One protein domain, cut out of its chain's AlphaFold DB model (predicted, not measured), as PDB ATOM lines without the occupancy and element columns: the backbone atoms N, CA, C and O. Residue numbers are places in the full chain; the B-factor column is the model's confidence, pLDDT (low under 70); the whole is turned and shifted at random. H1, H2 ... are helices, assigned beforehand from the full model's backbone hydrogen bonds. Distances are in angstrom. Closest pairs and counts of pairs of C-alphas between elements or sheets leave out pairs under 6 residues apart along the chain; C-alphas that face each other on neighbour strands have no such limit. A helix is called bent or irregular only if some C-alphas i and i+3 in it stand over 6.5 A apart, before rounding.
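AT A GLANCE: This is residues 1 to 44 and 92 to 158 of the 158 residues of an uncharacterized protein of Candidatus Woesebacteria bacterium CG22_combo_CG10-13_8_21_14_all_39_10 (UniProt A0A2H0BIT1). Five helices make a compact bundle in which H4 forms the core, with H1, H2, H3 and H5 set round it, each packed on H4 but not joined into a closed ring, for H2 and H3 stay apart. H1, H3 and H5 run one way along the bundle and H2 and H4 run the other, at tilts that leave the helices only roughly aligned. The printed part has 111 residues, with five named helices in the order H1, H2, H3, H4, H5 and no named strand, and its class is all helix. It is compact, with a radius of gyration of the C-alphas of 13.3 A, and its C-alphas span 38 by 28 by 23 A, a rounded outline.

HOW THE PARTS SIT: From the first residue, H1, residues 2 to 22, leads by a tight link of 5 residues to H2, residues 28 to 44. H1 and H2 are close but not clearly touching: their closest C-alphas, those of Phe 16 and Trp 34, are 7.7 A apart. They run opposite ways at a shallow tilt of 33 degrees, only just short of steep. Past the cut come H3, residues 96 to 112, H4, residues 116 to 132, and H5, residues 141 to 157. H4 is the hub, touching the four other helices, and H1, H2, H4 and H5 form a bundle, helices set together in a group. H2 and H4 touch with 42 pairs of C-alphas within 8 A, the closest being those of Gly 40 and Ile 121 at 4.1 A; they run the same way at a steep tilt of 39 degrees. H1 touches H4 with residues 8 to 12 alone, opposite ways at a steep tilt of 42 degrees, and the closest C-alphas, of Leu 12 and Thr 127, are 6.8 A apart. H3 and H4 form a helical hairpin at a shallow tilt of 26 degrees, with C-alphas of Ala 110 and Lys 119 closest at 5.5 A. H4 and H5 form a second helical hairpin at 15 degrees, also shallow, with C-alphas of Leu 130 and Gly 147 closest at 6.0 A. H5 touches H1, the C-alphas of Leu 19 and Gly 155 being closest at 6.3 A, and H3, those of Thr 111 and Met 157 being closest at 7.0 A. H1 and H3 are apart, as are H2 and H5, and H2 and H3. In H1, H3, H4 and H5 every O i to N i+4 pair is within hydrogen-bond range; in H2 9 of 13 are.

IN THESE COORDINATES: H1 begins with C-alpha 2 at (213.538, 168.098, 259.224) and measures 29.9 A from first to last C-alpha, the longest helix with 21 residues. H2 measures 27.2 A and is irregular: C-alphas 29 and 32 are 7.4 A apart. H3 measures 24.2 A, and H4, from C-alpha 116 at (231.008, 179.642, 237.589), measures 23.9 A. H5 measures 24.6 A and ends with C-alpha 157 at (220.819, 182.945, 229.599).

THE WHOLE: The two C-alphas farthest apart, those of Ser 29 and Lys 138, are 39.4 A apart. Residues 45 to 91 are not printed, and C-alphas 44 and 92 stand 9.3 A apart across this cut, which lies in the link from H2 to H3. The links H1 to H2 and H3 to H4 are tight, and the link H4 to H5, 8 residues, is short. The mean pLDDT of the printed part is 78.3; 27 residues are under 70, namely 1 to 5, 132 to 149, 152, 155, and 157 to 158.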
ATOM      1  N   MET A   1     210.717 170.737 261.511       52.12
ATOM      2  CA  MET A   1     212.020 171.223 260.999       52.12
ATOM      3  C   MET A   1     212.626 170.315 259.925       52.12
ATOM      4  O   MET A   1     212.748 170.777 258.800       52.12
ATOM      5  N   LYS A   2     212.901 169.024 260.195       57.94
ATOM      6  CA  LYS A   2     213.538 168.098 259.224       57.94
ATOM      7  C   LYS A   2     212.878 168.053 257.832       57.94
ATOM      8  O   LYS A   2     213.579 168.040 256.835       57.94
ATOM      9  N   ARG A   3     211.540 168.083 257.761       60.03
ATOM     10  CA  ARG A   3     210.791 168.022 256.491       60.03
ATOM     11  C   ARG A   3     210.982 169.262 255.607       60.03
ATOM     12  O   ARG A   3     211.171 169.116 254.413       60.03
ATOM     13  N   VAL A   4     210.950 170.463 256.191       62.59
ATOM     14  CA  VAL A   4     211.107 171.727 255.444       62.59
ATOM     15  C   VAL A   4     212.541 171.872 254.945       62.59
ATOM     16  O   VAL A   4     212.745 172.179 253.777       62.59
ATOM     17  N   PHE A   5     213.516 171.560 255.802       68.00
ATOM     18  CA  PHE A   5     214.931 171.516 255.440       68.00
ATOM     19  C   PHE A   5     215.204 170.510 254.312       68.00
ATOM     20  O   PHE A   5     215.848 170.845 253.324       68.00
ATOM     21  N   PHE A   6     214.633 169.303 254.408       72.62
ATOM     22  CA  PHE A   6     214.753 168.288 253.363       72.62
ATOM     23  C   PHE A   6     214.157 168.749 252.028       72.62
ATOM     24  O   PHE A   6     214.770 168.536 250.991       72.62
ATOM     25  N   ILE A   7     212.998 169.419 252.045       72.94
ATOM     26  CA  ILE A   7     212.395 169.981 250.828       72.94
ATOM     27  C   ILE A   7     213.315 171.039 250.207       72.94
ATOM     28  O   ILE A   7     213.545 170.982 249.006       72.94
ATOM     29  N   HIS A   8     213.882 171.953 251.003       71.62
ATOM     30  CA  HIS A   8     214.779 172.997 250.490       71.62
ATOM     31  C   HIS A   8     216.057 172.412 249.885       71.62
ATOM     32  O   HIS A   8     216.432 172.782 248.776       71.62
ATOM     33  N   ILE A   9     216.693 171.458 250.570       80.00
ATOM     34  CA  ILE A   9     217.893 170.791 250.051       80.00
ATOM     35  C   ILE A   9     217.572 169.977 248.808       80.00
ATOM     36  O   ILE A   9     218.287 170.082 247.818       80.00
ATOM     37  N   SER A  10     216.496 169.188 248.833       80.81
ATOM     38  CA  SER A  10     216.081 168.413 247.665       80.81
ATOM     39  C   SER A  10     215.823 169.336 246.479       80.81
ATOM     40  O   SER A  10     216.245 169.023 245.373       80.81
ATOM     41  N   PHE A  11     215.179 170.481 246.707       79.88
ATOM     42  CA  PHE A  11     214.898 171.460 245.668       79.88
ATOM     43  C   PHE A  11     216.176 172.090 245.107       79.88
ATOM     44  O   PHE A  11     216.340 172.145 243.892       79.88
ATOM     45  N   LEU A  12     217.110 172.494 245.974       82.69
ATOM     46  CA  LEU A  12     218.408 173.034 245.570       82.69
ATOM     47  C   LEU A  12     219.201 172.007 244.754       82.69
ATOM     48  O   LEU A  12     219.665 172.319 243.662       82.69
ATOM     49  N   VAL A  13     219.306 170.767 245.232       86.56
ATOM     50  CA  VAL A  13     220.026 169.700 244.522       86.56
ATOM     51  C   VAL A  13     219.379 169.420 243.166       86.56
ATOM     52  O   VAL A  13     220.079 169.395 242.156       86.56
ATOM     53  N   SER A  14     218.052 169.269 243.105       85.81
ATOM     54  CA  SER A  14     217.342 169.053 241.839       85.81
ATOM     55  C   SER A  14     217.534 170.214 240.861       85.81
ATOM     56  O   SER A  14     217.760 169.971 239.675       85.81
ATOM     57  N   PHE A  15     217.499 171.460 241.342       84.12
ATOM     58  CA  PHE A  15     217.743 172.643 240.517       84.12
ATOM     59  C   PHE A  15     219.160 172.648 239.933       84.12
ATOM     60  O   PHE A  15     219.318 172.819 238.729       84.12
ATOM     61  N   PHE A  16     220.186 172.394 240.749       85.62
ATOM     62  CA  PHE A  16     221.576 172.387 240.286       85.62
ATOM     63  C   PHE A  16     221.885 171.230 239.331       85.62
ATOM     64  O   PHE A  16     222.656 171.417 238.388       85.62
ATOM     65  N   ILE A  17     221.255 170.063 239.509       87.19
ATOM     66  CA  ILE A  17     221.338 168.963 238.534       87.19
ATOM     67  C   ILE A  17     220.743 169.406 237.196       87.19
ATOM     68  O   ILE A  17     221.398 169.263 236.166       87.19
ATOM     69  N   LEU A  18     219.533 169.971 237.197       85.88
ATOM     70  CA  LEU A  18     218.876 170.429 235.970       85.88
ATOM     71  C   LEU A  18     219.665 171.543 235.281       85.88
ATOM     72  O   LEU A  18     219.874 171.478 234.075       85.88
ATOM     73  N   LEU A  19     220.170 172.509 236.044       84.88
ATOM     74  CA  LEU A  19     221.032 173.574 235.541       84.88
ATOM     75  C   LEU A  19     222.306 173.010 234.894       84.88
ATOM     76  O   LEU A  19     222.698 173.443 233.812       84.88
ATOM     77  N   SER A  20     222.924 172.012 235.533       85.62
ATOM     78  CA  SER A  20     224.126 171.361 235.006       85.62
ATOM     79  C   SER A  20     223.836 170.570 233.729       85.62
ATOM     80  O   SER A  20     224.655 170.569 232.814       85.62
ATOM     81  N   LEU A  21     222.669 169.927 233.632       86.81
ATOM     82  CA  LEU A  21     222.242 169.199 232.434       86.81
ATOM     83  C   LEU A  21     221.949 170.145 231.265       86.81
ATOM     84  O   LEU A  21     222.458 169.932 230.170       86.81
ATOM     85  N   VAL A  22     221.161 171.195 231.501       85.12
ATOM     86  CA  VAL A  22     220.723 172.139 230.461       85.12
ATOM     87  C   VAL A  22     221.907 172.887 229.854       85.12
ATOM     88  O   VAL A  22     221.984 173.027 228.637       85.12
ATOM     89  N   ASN A  23     222.869 173.295 230.682       82.06
ATOM     90  CA  ASN A  23     224.061 174.006 230.218       82.06
ATOM     91  C   ASN A  23     225.241 173.085 229.866       82.06
ATOM     92  O   ASN A  23     226.334 173.564 229.568       82.06
ATOM     93  N   SER A  24     225.053 171.761 229.905       85.94
ATOM     94  CA  SER A  24     226.127 170.773 229.700       85.94
ATOM     95  C   SER A  24     227.333 170.955 230.646       85.94
ATOM     96  O   SER A  24     228.464 170.586 230.324       85.94
ATOM     97  N   TRP A  25     227.104 171.483 231.852       85.88
ATOM     98  CA  TRP A  25     228.106 171.695 232.906       85.88
ATOM     99  C   TRP A  25     228.365 170.428 233.737       85.88
ATOM    100  O   TRP A  25     228.422 170.459 234.964       85.88
ATOM    101  N   LEU A  26     228.502 169.282 233.069       84.50
ATOM    102  CA  LEU A  26     228.703 167.977 233.718       84.50
ATOM    103  C   LEU A  26     230.181 167.617 233.916       84.50
ATOM    104  O   LEU A  26     230.500 166.650 234.606       84.50
ATOM    105  N   ALA A  27     231.093 168.371 233.299       87.88
ATOM    106  CA  ALA A  27     232.522 168.147 233.463       87.88
ATOM    107  C   ALA A  27     232.969 168.456 234.900       87.88
ATOM    108  O   ALA A  27     232.454 169.364 235.554       87.88
ATOM    109  N   LEU A  28     234.000 167.750 235.376       87.31
ATOM    110  CA  LEU A  28     234.540 167.951 236.724       87.31
ATOM    111  C   LEU A  28     235.028 169.393 236.953       87.31
ATOM    112  O   LEU A  28     235.033 169.863 238.085       87.31
ATOM    113  N   SER A  29     235.371 170.130 235.891       89.31
ATOM    114  CA  SER A  29     235.728 171.553 235.944       89.31
ATOM    115  C   SER A  29     234.629 172.456 236.520       89.31
ATOM    116  O   SER A  29     234.939 173.546 236.992       89.31
ATOM    117  N   TYR A  30     233.370 172.006 236.535       89.31
ATOM    118  CA  TYR A  30     232.233 172.740 237.093       89.31
ATOM    119  C   TYR A  30     231.985 172.453 238.581       89.31
ATOM    120  O   TYR A  30     231.027 172.971 239.151       89.31
ATOM    121  N   TRP A  31     232.862 171.708 239.263       90.31
ATOM    122  CA  TRP A  31     232.789 171.532 240.719       90.31
ATOM    123  C   TRP A  31     232.688 172.853 241.524       90.31
ATOM    124  O   TRP A  31     231.995 172.848 242.547       90.31
ATOM    125  N   PRO A  32     233.265 174.007 241.096       93.75
ATOM    126  CA  PRO A  32     233.101 175.259 241.829       93.75
ATOM    127  C   PRO A  32     231.652 175.758 241.841       93.75
ATOM    128  O   PRO A  32     231.273 176.466 242.767       93.75
ATOM    129  N   LEU A  33     230.823 175.367 240.865       91.12
ATOM    130  CA  LEU A  33     229.388 175.668 240.863       91.12
ATOM    131  C   LEU A  33     228.723 175.103 242.122       91.12
ATOM    132  O   LEU A  33     227.982 175.800 242.811       91.12
ATOM    133  N   TRP A  34     229.037 173.847 242.442       90.25
ATOM    134  CA  TRP A  34     228.503 173.126 243.593       90.25
ATOM    135  C   TRP A  34     229.048 173.667 244.912       90.25
ATOM    136  O   TRP A  34     228.290 173.821 245.868       90.25
ATOM    137  N   LEU A  35     230.337 174.021 244.961       92.88
ATOM    138  CA  LEU A  35     230.903 174.689 246.134       92.88
ATOM    139  C   LEU A  35     230.214 176.038 246.384       92.88
ATOM    140  O   LEU A  35     229.834 176.343 247.514       92.88
ATOM    141  N   GLY A  36     230.011 176.820 245.320       92.94
ATOM    142  CA  GLY A  36     229.257 178.067 245.373       92.94
ATOM    143  C   GLY A  36     227.828 177.842 245.860       92.94
ATOM    144  O   GLY A  36     227.357 178.585 246.713       92.94
ATOM    145  N   ALA A  37     227.169 176.776 245.400       90.81
ATOM    146  CA  ALA A  37     225.818 176.422 245.824       90.81
ATOM    147  C   ALA A  37     225.722 176.156 247.332       90.81
ATOM    148  O   ALA A  37     224.827 176.669 248.004       90.81
ATOM    149  N   ILE A  38     226.670 175.385 247.871       90.31
ATOM    150  CA  ILE A  38     226.746 175.084 249.306       90.31
ATOM    151  C   ILE A  38     226.912 176.385 250.094       90.31
ATOM    152  O   ILE A  38     226.138 176.649 251.012       90.31
ATOM    153  N   ILE A  39     227.862 177.234 249.704       91.25
ATOM    154  CA  ILE A  39     228.110 178.507 250.392       91.25
ATOM    155  C   ILE A  39     226.885 179.426 250.299       91.25
ATOM    156  O   ILE A  39     226.423 179.943 251.316       91.25
ATOM    157  N   GLY A  40     226.311 179.580 249.106       89.94
ATOM    158  CA  GLY A  40     225.123 180.401 248.876       89.94
ATOM    159  C   GLY A  40     223.889 179.913 249.633       89.94
ATOM    160  O   GLY A  40     223.047 180.729 249.993       89.94
ATOM    161  N   SER A  41     223.794 178.613 249.931       86.25
ATOM    162  CA  SER A  41     222.706 178.059 250.745       86.25
ATOM    163  C   SER A  41     222.823 178.394 252.234       86.25
ATOM    164  O   SER A  41     221.804 178.553 252.901       86.25
ATOM    165  N   VAL A  42     224.051 178.551 252.740       85.44
ATOM    166  CA  VAL A  42     224.333 178.857 254.152       85.44
ATOM    167  C   VAL A  42     224.219 180.355 254.441       85.44
ATOM    168  O   VAL A  42     223.834 180.738 255.543       85.44
ATOM    169  N   LEU A  43     224.519 181.219 253.463       86.50
ATOM    170  CA  LEU A  43     224.515 182.678 253.647       86.50
ATOM    171  C   LEU A  43     223.204 183.229 254.247       86.50
ATOM    172  O   LEU A  43     223.288 183.980 255.219       86.50
ATOM    173  N   PRO A  44     222.003 182.858 253.767       81.12
ATOM    174  CA  PRO A  44     220.753 183.332 254.361       81.12
ATOM    175  C   PRO A  44     220.531 182.853 255.804       81.12
ATOM    176  O   PRO A  44     219.894 183.546 256.591       81.12
ATOM    177  N   VAL A  92     216.316 190.050 258.581       72.12
ATOM    178  CA  VAL A  92     216.622 190.998 257.490       72.12
ATOM    179  C   VAL A  92     216.424 190.336 256.131       72.12
ATOM    180  O   VAL A  92     215.803 190.927 255.241       72.12
ATOM    181  N   PHE A  93     216.881 189.089 255.989       70.31
ATOM    182  CA  PHE A  93     216.807 188.332 254.737       70.31
ATOM    183  C   PHE A  93     215.376 187.910 254.374       70.31
ATOM    184  O   PHE A  93     215.119 187.573 253.221       70.31
ATOM    185  N   HIS A  94     214.443 187.984 255.329       71.06
ATOM    186  CA  HIS A  94     213.021 187.654 255.157       71.06
ATOM    187  C   HIS A  94     212.137 188.912 255.016       71.06
ATOM    188  O   HIS A  94     210.906 188.846 254.999       71.06
ATOM    189  N   SER A  95     212.746 190.100 254.933       76.31
ATOM    190  CA  SER A  95     212.008 191.341 254.697       76.31
ATOM    191  C   SER A  95     211.708 191.528 253.206       76.31
ATOM    192  O   SER A  95     212.577 191.345 252.351       76.31
ATOM    193  N   LEU A  96     210.479 191.942 252.868       76.31
ATOM    194  CA  LEU A  96     210.052 192.109 251.470       76.31
ATOM    195  C   LEU A  96     210.954 193.085 250.697       76.31
ATOM    196  O   LEU A  96     211.296 192.835 249.544       76.31
ATOM    197  N   SER A  97     211.369 194.179 251.340       78.31
ATOM    198  CA  SER A  97     212.293 195.156 250.760       78.31
ATOM    199  C   SER A  97     213.647 194.536 250.428       78.31
ATOM    200  O   SER A  97     214.169 194.761 249.338       78.31
ATOM    201  N   PHE A  98     214.200 193.725 251.335       82.75
ATOM    202  CA  PHE A  98     215.469 193.050 251.097       82.75
ATOM    203  C   PHE A  98     215.346 192.012 249.987       82.75
ATOM    204  O   PHE A  98     216.221 191.956 249.128       82.75
ATOM    205  N   ILE A  99     214.256 191.241 249.954       80.44
ATOM    206  CA  ILE A  99     213.997 190.254 248.897       80.44
ATOM    207  C   ILE A  99     213.955 190.937 247.528       80.44
ATOM    208  O   ILE A  99     214.637 190.485 246.613       80.44
ATOM    209  N   LEU A 100     213.213 192.040 247.382       81.12
ATOM    210  CA  LEU A 100     213.096 192.752 246.104       81.12
ATOM    211  C   LEU A 100     214.437 193.328 245.635       81.12
ATOM    212  O   LEU A 100     214.832 193.109 244.490       81.12
ATOM    213  N   VAL A 101     215.157 194.026 246.517       86.94
ATOM    214  CA  VAL A 101     216.465 194.611 246.180       86.94
ATOM    215  C   VAL A 101     217.482 193.514 245.866       86.94
ATOM    216  O   VAL A 101     218.180 193.585 244.855       86.94
ATOM    217  N   SER A 102     217.531 192.466 246.689       85.12
ATOM    218  CA  SER A 102     218.452 191.344 246.496       85.12
ATOM    219  C   SER A 102     218.142 190.581 245.221       85.12
ATOM    220  O   SER A 102     219.068 190.193 244.525       85.12
ATOM    221  N   PHE A 103     216.869 190.399 244.868       84.81
ATOM    222  CA  PHE A 103     216.487 189.736 243.626       84.81
ATOM    223  C   PHE A 103     217.037 190.476 242.404       84.81
ATOM    224  O   PHE A 103     217.646 189.848 241.545       84.81
ATOM    225  N   VAL A 104     216.904 191.807 242.353       87.12
ATOM    226  CA  VAL A 104     217.449 192.624 241.252       87.12
ATOM    227  C   VAL A 104     218.978 192.533 241.192       87.12
ATOM    228  O   VAL A 104     219.542 192.326 240.118       87.12
ATOM    229  N   LEU A 105     219.657 192.640 242.338       89.06
ATOM    230  CA  LEU A 105     221.122 192.567 242.399       89.06
ATOM    231  C   LEU A 105     221.653 191.179 242.023       89.06
ATOM    232  O   LEU A 105     222.612 191.068 241.262       89.06
ATOM    233  N   LEU A 106     221.024 190.121 242.530       88.94
ATOM    234  CA  LEU A 106     221.387 188.739 242.232       88.94
ATOM    235  C   LEU A 106     221.078 188.387 240.776       88.94
ATOM    236  O   LEU A 106     221.877 187.708 240.146       88.94
ATOM    237  N   PHE A 107     219.979 188.887 240.210       85.44
ATOM    238  CA  PHE A 107     219.682 188.753 238.782       85.44
ATOM    239  C   PHE A 107     220.789 189.374 237.922       85.44
ATOM    240  O   PHE A 107     221.288 188.748 236.983       85.44
ATOM    241  N   TRP A 108     221.201 190.596 238.264       86.31
ATOM    242  CA  TRP A 108     222.285 191.274 237.562       86.31
ATOM    243  C   TRP A 108     223.597 190.492 237.684       86.31
ATOM    244  O   TRP A 108     224.207 190.177 236.670       86.31
ATOM    245  N   LEU A 109     223.974 190.065 238.893       88.75
ATOM    246  CA  LEU A 109     225.179 189.261 239.117       88.75
ATOM    247  C   LEU A 109     225.142 187.905 238.399       88.75
ATOM    248  O   LEU A 109     226.177 187.454 237.911       88.75
ATOM    249  N   ALA A 110     223.979 187.252 238.320       86.44
ATOM    250  CA  ALA A 110     223.821 185.980 237.613       86.44
ATOM    251  C   ALA A 110     224.138 186.126 236.121       86.44
ATOM    252  O   ALA A 110     224.799 185.266 235.545       86.44
ATOM    253  N   THR A 111     223.682 187.226 235.518       84.25
ATOM    254  CA  THR A 111     223.796 187.486 234.077       84.25
ATOM    255  C   THR A 111     225.094 188.193 233.689       84.25
ATOM    256  O   THR A 111     225.544 188.056 232.556       84.25
ATOM    257  N   SER A 112     225.732 188.919 234.611       84.38
ATOM    258  CA  SER A 112     226.958 189.679 234.337       84.38
ATOM    259  C   SER A 112     228.248 188.971 234.762       84.38
ATOM    260  O   SER A 112     229.335 189.385 234.358       84.38
ATOM    261  N   SER A 113     228.174 187.945 235.615       81.50
ATOM    262  CA  SER A 113     229.360 187.260 236.141       81.50
ATOM    263  C   SER A 113     229.871 186.180 235.188       81.50
ATOM    264  O   SER A 113     229.158 185.235 234.865       81.50
ATOM    265  N   GLY A 114     231.157 186.240 234.829       82.50
ATOM    266  CA  GLY A 114     231.847 185.144 234.133       82.50
ATOM    267  C   GLY A 114     232.280 183.989 235.051       82.50
ATOM    268  O   GLY A 114     232.750 182.959 234.571       82.50
ATOM    269  N   SER A 115     232.150 184.134 236.376       90.19
ATOM    270  CA  SER A 115     232.618 183.134 237.344       90.19
ATOM    271  C   SER A 115     231.554 182.076 237.630       90.19
ATOM    272  O   SER A 115     230.522 182.374 238.231       90.19
ATOM    273  N   ILE A 116     231.850 180.818 237.291       89.62
ATOM    274  CA  ILE A 116     231.008 179.642 237.589       89.62
ATOM    275  C   ILE A 116     230.752 179.503 239.099       89.62
ATOM    276  O   ILE A 116     229.637 179.208 239.521       89.62
ATOM    277  N   PHE A 117     231.771 179.761 239.924       91.81
ATOM    278  CA  PHE A 117     231.637 179.745 241.381       91.81
ATOM    279  C   PHE A 117     230.660 180.822 241.871       91.81
ATOM    280  O   PHE A 117     229.749 180.535 242.648       91.81
ATOM    281  N   GLY A 118     230.816 182.052 241.370       89.81
ATOM    282  CA  GLY A 118     229.929 183.166 241.706       89.81
ATOM    283  C   GLY A 118     228.486 182.894 241.285       89.81
ATOM    284  O   GLY A 118     227.571 183.104 242.079       89.81
ATOM    285  N   LYS A 119     228.284 182.335 240.084       89.31
ATOM    286  CA  LYS A 119     226.968 181.879 239.614       89.31
ATOM    287  C   LYS A 119     226.352 180.859 240.573       89.31
ATOM    288  O   LYS A 119     225.183 180.987 240.916       89.31
ATOM    289  N   GLY A 120     227.139 179.904 241.073       90.31
ATOM    290  CA  GLY A 120     226.684 178.930 242.069       90.31
ATOM    291  C   GLY A 120     226.161 179.579 243.354       90.31
ATOM    292  O   GLY A 120     225.074 179.234 243.816       90.31
ATOM    293  N   ILE A 121     226.883 180.565 243.895       92.06
ATOM    294  CA  ILE A 121     226.431 181.322 245.077       92.06
ATOM    295  C   ILE A 121     225.112 182.035 244.778       92.06
ATOM    296  O   ILE A 121     224.143 181.894 245.525       92.06
ATOM    297  N   VAL A 122     225.069 182.778 243.672       91.56
ATOM    298  CA  VAL A 122     223.918 183.598 243.284       91.56
ATOM    299  C   VAL A 122     222.672 182.743 243.073       91.56
ATOM    300  O   VAL A 122     221.607 183.059 243.603       91.56
ATOM    301  N   PHE A 123     222.800 181.624 242.360       89.12
ATOM    302  CA  PHE A 123     221.696 180.704 242.120       89.12
ATOM    303  C   PHE A 123     221.172 180.065 243.407       89.12
ATOM    304  O   PHE A 123     219.955 179.972 243.586       89.12
ATOM    305  N   ALA A 124     222.049 179.668 244.331       89.38
ATOM    306  CA  ALA A 124     221.615 179.136 245.621       89.38
ATOM    307  C   ALA A 124     220.907 180.197 246.475       89.38
ATOM    308  O   ALA A 124     219.856 179.906 247.051       89.38
ATOM    309  N   MET A 125     221.408 181.436 246.493       87.56
ATOM    310  CA  MET A 125     220.748 182.543 247.191       87.56
ATOM    311  C   MET A 125     219.372 182.856 246.596       87.56
ATOM    312  O   MET A 125     218.401 182.976 247.340       87.56
ATOM    313  N   LEU A 126     219.253 182.933 245.269       85.50
ATOM    314  CA  LEU A 126     217.961 183.150 244.614       85.50
ATOM    315  C   LEU A 126     216.978 182.012 244.908       85.50
ATOM    316  O   LEU A 126     215.809 182.263 245.192       85.50
ATOM    317  N   THR A 127     217.457 180.766 244.887       82.62
ATOM    318  CA  THR A 127     216.648 179.593 245.242       82.62
ATOM    319  C   THR A 127     216.126 179.711 246.672       82.62
ATOM    320  O   THR A 127     214.942 179.477 246.913       82.62
ATOM    321  N   HIS A 128     216.976 180.124 247.615       80.88
ATOM    322  CA  HIS A 128     216.577 180.341 249.002       80.88
ATOM    323  C   HIS A 128     215.532 181.456 249.129       80.88
ATOM    324  O   HIS A 128     214.500 181.241 249.756       80.88
ATOM    325  N   LEU A 129     215.737 182.614 248.494       78.69
ATOM    326  CA  LEU A 129     214.782 183.732 248.548       78.69
ATOM    327  C   LEU A 129     213.410 183.354 247.962       78.69
ATOM    328  O   LEU A 129     212.376 183.732 248.506       78.69
ATOM    329  N   LEU A 130     213.389 182.574 246.878       75.06
ATOM    330  CA  LEU A 130     212.149 182.150 246.219       75.06
ATOM    331  C   LEU A 130     211.410 181.032 246.971       75.06
ATOM    332  O   LEU A 130     210.199 180.888 246.818       75.06
ATOM    333  N   THR A 131     212.105 180.236 247.785       70.56
ATOM    334  CA  THR A 131     211.500 179.112 248.526       70.56
ATOM    335  C   THR A 131     211.203 179.441 249.992       70.56
ATOM    336  O   THR A 131     210.186 178.980 250.519       70.56
ATOM    337  N   GLY A 132     212.026 180.280 250.625       60.97
ATOM    338  CA  GLY A 132     212.070 180.485 252.075       60.97
ATOM    339  C   GLY A 132     210.804 181.091 252.682       60.97
ATOM    340  O   GLY A 132     210.322 180.597 253.704       60.97
ATOM    341  N   ASP A 133     210.208 182.097 252.034       55.81
ATOM    342  CA  ASP A 133     209.031 182.796 252.577       55.81
ATOM    343  C   ASP A 133     207.698 182.353 251.972       55.81
ATOM    344  O   ASP A 133     206.679 182.295 252.670       55.81
ATOM    345  N   LEU A 134     207.685 181.974 250.693       52.62
ATOM    346  CA  LEU A 134     206.450 181.594 250.000       52.62
ATOM    347  C   LEU A 134     205.884 180.270 250.536       52.62
ATOM    348  O   LEU A 134     204.675 180.154 250.750       52.62
ATOM    349  N   VAL A 135     206.751 179.305 250.867       50.12
ATOM    350  CA  VAL A 135     206.329 178.026 251.465       50.12
ATOM    351  C   VAL A 135     205.853 178.213 252.912       50.12
ATOM    352  O   VAL A 135     204.883 177.574 253.325       50.12
ATOM    353  N   LYS A 136     206.479 179.116 253.683       49.72
ATOM    354  CA  LYS A 136     206.080 179.421 255.071       49.72
ATOM    355  C   LYS A 136     204.728 180.131 255.157       49.72
ATOM    356  O   LYS A 136     203.920 179.774 256.010       49.72
ATOM    357  N   LYS A 137     204.441 181.090 254.267       52.22
ATOM    358  CA  LYS A 137     203.185 181.871 254.275       52.22
ATOM    359  C   LYS A 137     201.974 181.169 253.640       52.22
ATOM    360  O   LYS A 137     200.946 181.806 253.433       52.22
ATOM    361  N   LYS A 138     202.047 179.853 253.390       54.69
ATOM    362  CA  LYS A 138     200.956 179.059 252.788       54.69
ATOM    363  C   LYS A 138     200.617 179.509 251.357       54.69
ATOM    364  O   LYS A 138     199.474 179.368 250.920       54.69
ATOM    365  N   TYR A 139     201.594 180.033 250.613       53.94
ATOM    366  CA  TYR A 139     201.424 180.241 249.178       53.94
ATOM    367  C   TYR A 139     201.556 178.911 248.433       53.94
ATOM    368  O   TYR A 139     202.285 178.003 248.830       53.94
ATOM    369  N   SER A 140     200.771 178.786 247.366       56.59
ATOM    370  CA  SER A 140     200.647 177.573 246.566       56.59
ATOM    371  C   SER A 140     201.977 177.139 245.934       56.59
ATOM    372  O   SER A 140     202.770 177.983 245.522       56.59
ATOM    373  N   VAL A 141     202.167 175.823 245.767       60.31
ATOM    374  CA  VAL A 141     203.277 175.179 245.026       60.31
ATOM    375  C   VAL A 141     203.516 175.831 243.650       60.31
ATOM    376  O   VAL A 141     204.644 175.864 243.157       60.31
ATOM    377  N   TRP A 142     202.482 176.431 243.051       55.94
ATOM    378  CA  TRP A 142     202.579 177.212 241.816       55.94
ATOM    379  C   TRP A 142     203.590 178.365 241.887       55.94
ATOM    380  O   TRP A 142     204.311 178.588 240.920       55.94
ATOM    381  N   TYR A 143     203.721 179.054 243.022       62.06
ATOM    382  CA  TYR A 143     204.684 180.152 243.157       62.06
ATOM    383  C   TYR A 143     206.133 179.658 243.167       62.06
ATOM    384  O   TYR A 143     206.988 180.255 242.516       62.06
ATOM    385  N   SER A 144     206.403 178.524 243.826       63.47
ATOM    386  CA  SER A 144     207.721 177.881 243.750       63.47
ATOM    387  C   SER A 144     208.044 177.393 242.336       63.47
ATOM    388  O   SER A 144     209.192 177.484 241.917       63.47
ATOM    389  N   LEU A 145     207.042 176.938 241.573       65.56
ATOM    390  CA  LEU A 145     207.221 176.513 240.179       65.56
ATOM    391  C   LEU A 145     207.477 177.694 239.231       65.56
ATOM    392  O   LEU A 145     208.315 177.584 238.340       65.56
ATOM    393  N   ILE A 146     206.811 178.836 239.428       67.62
ATOM    394  CA  ILE A 146     207.063 180.058 238.642       67.62
ATOM    395  C   ILE A 146     208.469 180.596 238.929       67.62
ATOM    396  O   ILE A 146     209.216 180.888 237.994       67.62
ATOM    397  N   GLY A 147     208.861 180.662 240.208       69.06
ATOM    398  CA  GLY A 147     210.225 181.028 240.597       69.06
ATOM    399  C   GLY A 147     211.265 180.083 239.990       69.06
ATOM    400  O   GLY A 147     212.286 180.531 239.475       69.06
ATOM    401  N   PHE A 148     210.971 178.782 239.960       68.50
ATOM    402  CA  PHE A 148     211.818 177.779 239.318       68.50
ATOM    403  C   PHE A 148     211.964 177.999 237.810       68.50
ATOM    404  O   PHE A 148     213.075 177.951 237.288       68.50
ATOM    405  N   GLY A 149     210.860 178.283 237.113       69.56
ATOM    406  CA  GLY A 149     210.876 178.602 235.687       69.56
ATOM    407  C   GLY A 149     211.733 179.833 235.386       69.56
ATOM    408  O   GLY A 149     212.566 179.791 234.484       69.56
ATOM    409  N   MET A 150     211.604 180.894 236.187       70.38
ATOM    410  CA  MET A 150     212.450 182.088 236.065       70.38
ATOM    411  C   MET A 150     213.932 181.784 236.301       70.38
ATOM    412  O   MET A 150     214.779 182.273 235.556       70.38
ATOM    413  N   LEU A 151     214.253 180.954 237.296       71.12
ATOM    414  CA  LEU A 151     215.632 180.548 237.564       71.12
ATOM    415  C   LEU A 151     216.229 179.691 236.453       71.12
ATOM    416  O   LEU A 151     217.408 179.842 236.145       71.12
ATOM    417  N   LEU A 152     215.436 178.815 235.841       69.06
ATOM    418  CA  LEU A 152     215.870 178.029 234.689       69.06
ATOM    419  C   LEU A 152     216.148 178.920 233.481       69.06
ATOM    420  O   LEU A 152     217.186 178.765 232.850       69.06
ATOM    421  N   VAL A 153     215.270 179.886 233.194       72.19
ATOM    422  CA  VAL A 153     215.494 180.867 232.120       72.19
ATOM    423  C   VAL A 153     216.773 181.663 232.380       72.19
ATOM    424  O   VAL A 153     217.604 181.791 231.487       72.19
ATOM    425  N   LEU A 154     216.984 182.120 233.615       70.00
ATOM    426  CA  LEU A 154     218.219 182.794 234.014       70.00
ATOM    427  C   LEU A 154     219.453 181.913 233.862       70.00
ATOM    428  O   LEU A 154     220.484 182.371 233.386       70.00
ATOM    429  N   GLY A 155     219.330 180.649 234.250       68.88
ATOM    430  CA  GLY A 155     220.369 179.648 234.104       68.88
ATOM    431  C   GLY A 155     220.747 179.370 232.654       68.88
ATOM    432  O   GLY A 155     221.912 179.117 232.389       68.88
ATOM    433  N   ILE A 156     219.784 179.430 231.733       70.56
ATOM    434  CA  ILE A 156     219.994 179.249 230.289       70.56
ATOM    435  C   ILE A 156     220.644 180.488 229.660       70.56
ATOM    436  O   ILE A 156     221.435 180.369 228.730       70.56
ATOM    437  N   MET A 157     220.292 181.684 230.135       65.38
ATOM    438  CA  MET A 157     220.819 182.945 229.599       65.38
ATOM    439  C   MET A 157     222.241 183.271 230.083       65.38
ATOM    440  O   MET A 157     222.881 184.134 229.483       65.38
ATOM    441  N   ALA A 158     222.702 182.638 231.166       62.75
ATOM    442  CA  ALA A 158     223.948 182.962 231.861       62.75
ATOM    443  C   ALA A 158     225.118 182.051 231.480       62.75
ATOM    444  O   ALA A 158     226.157 182.573 231.018       62.75
TER     445      ALA A 158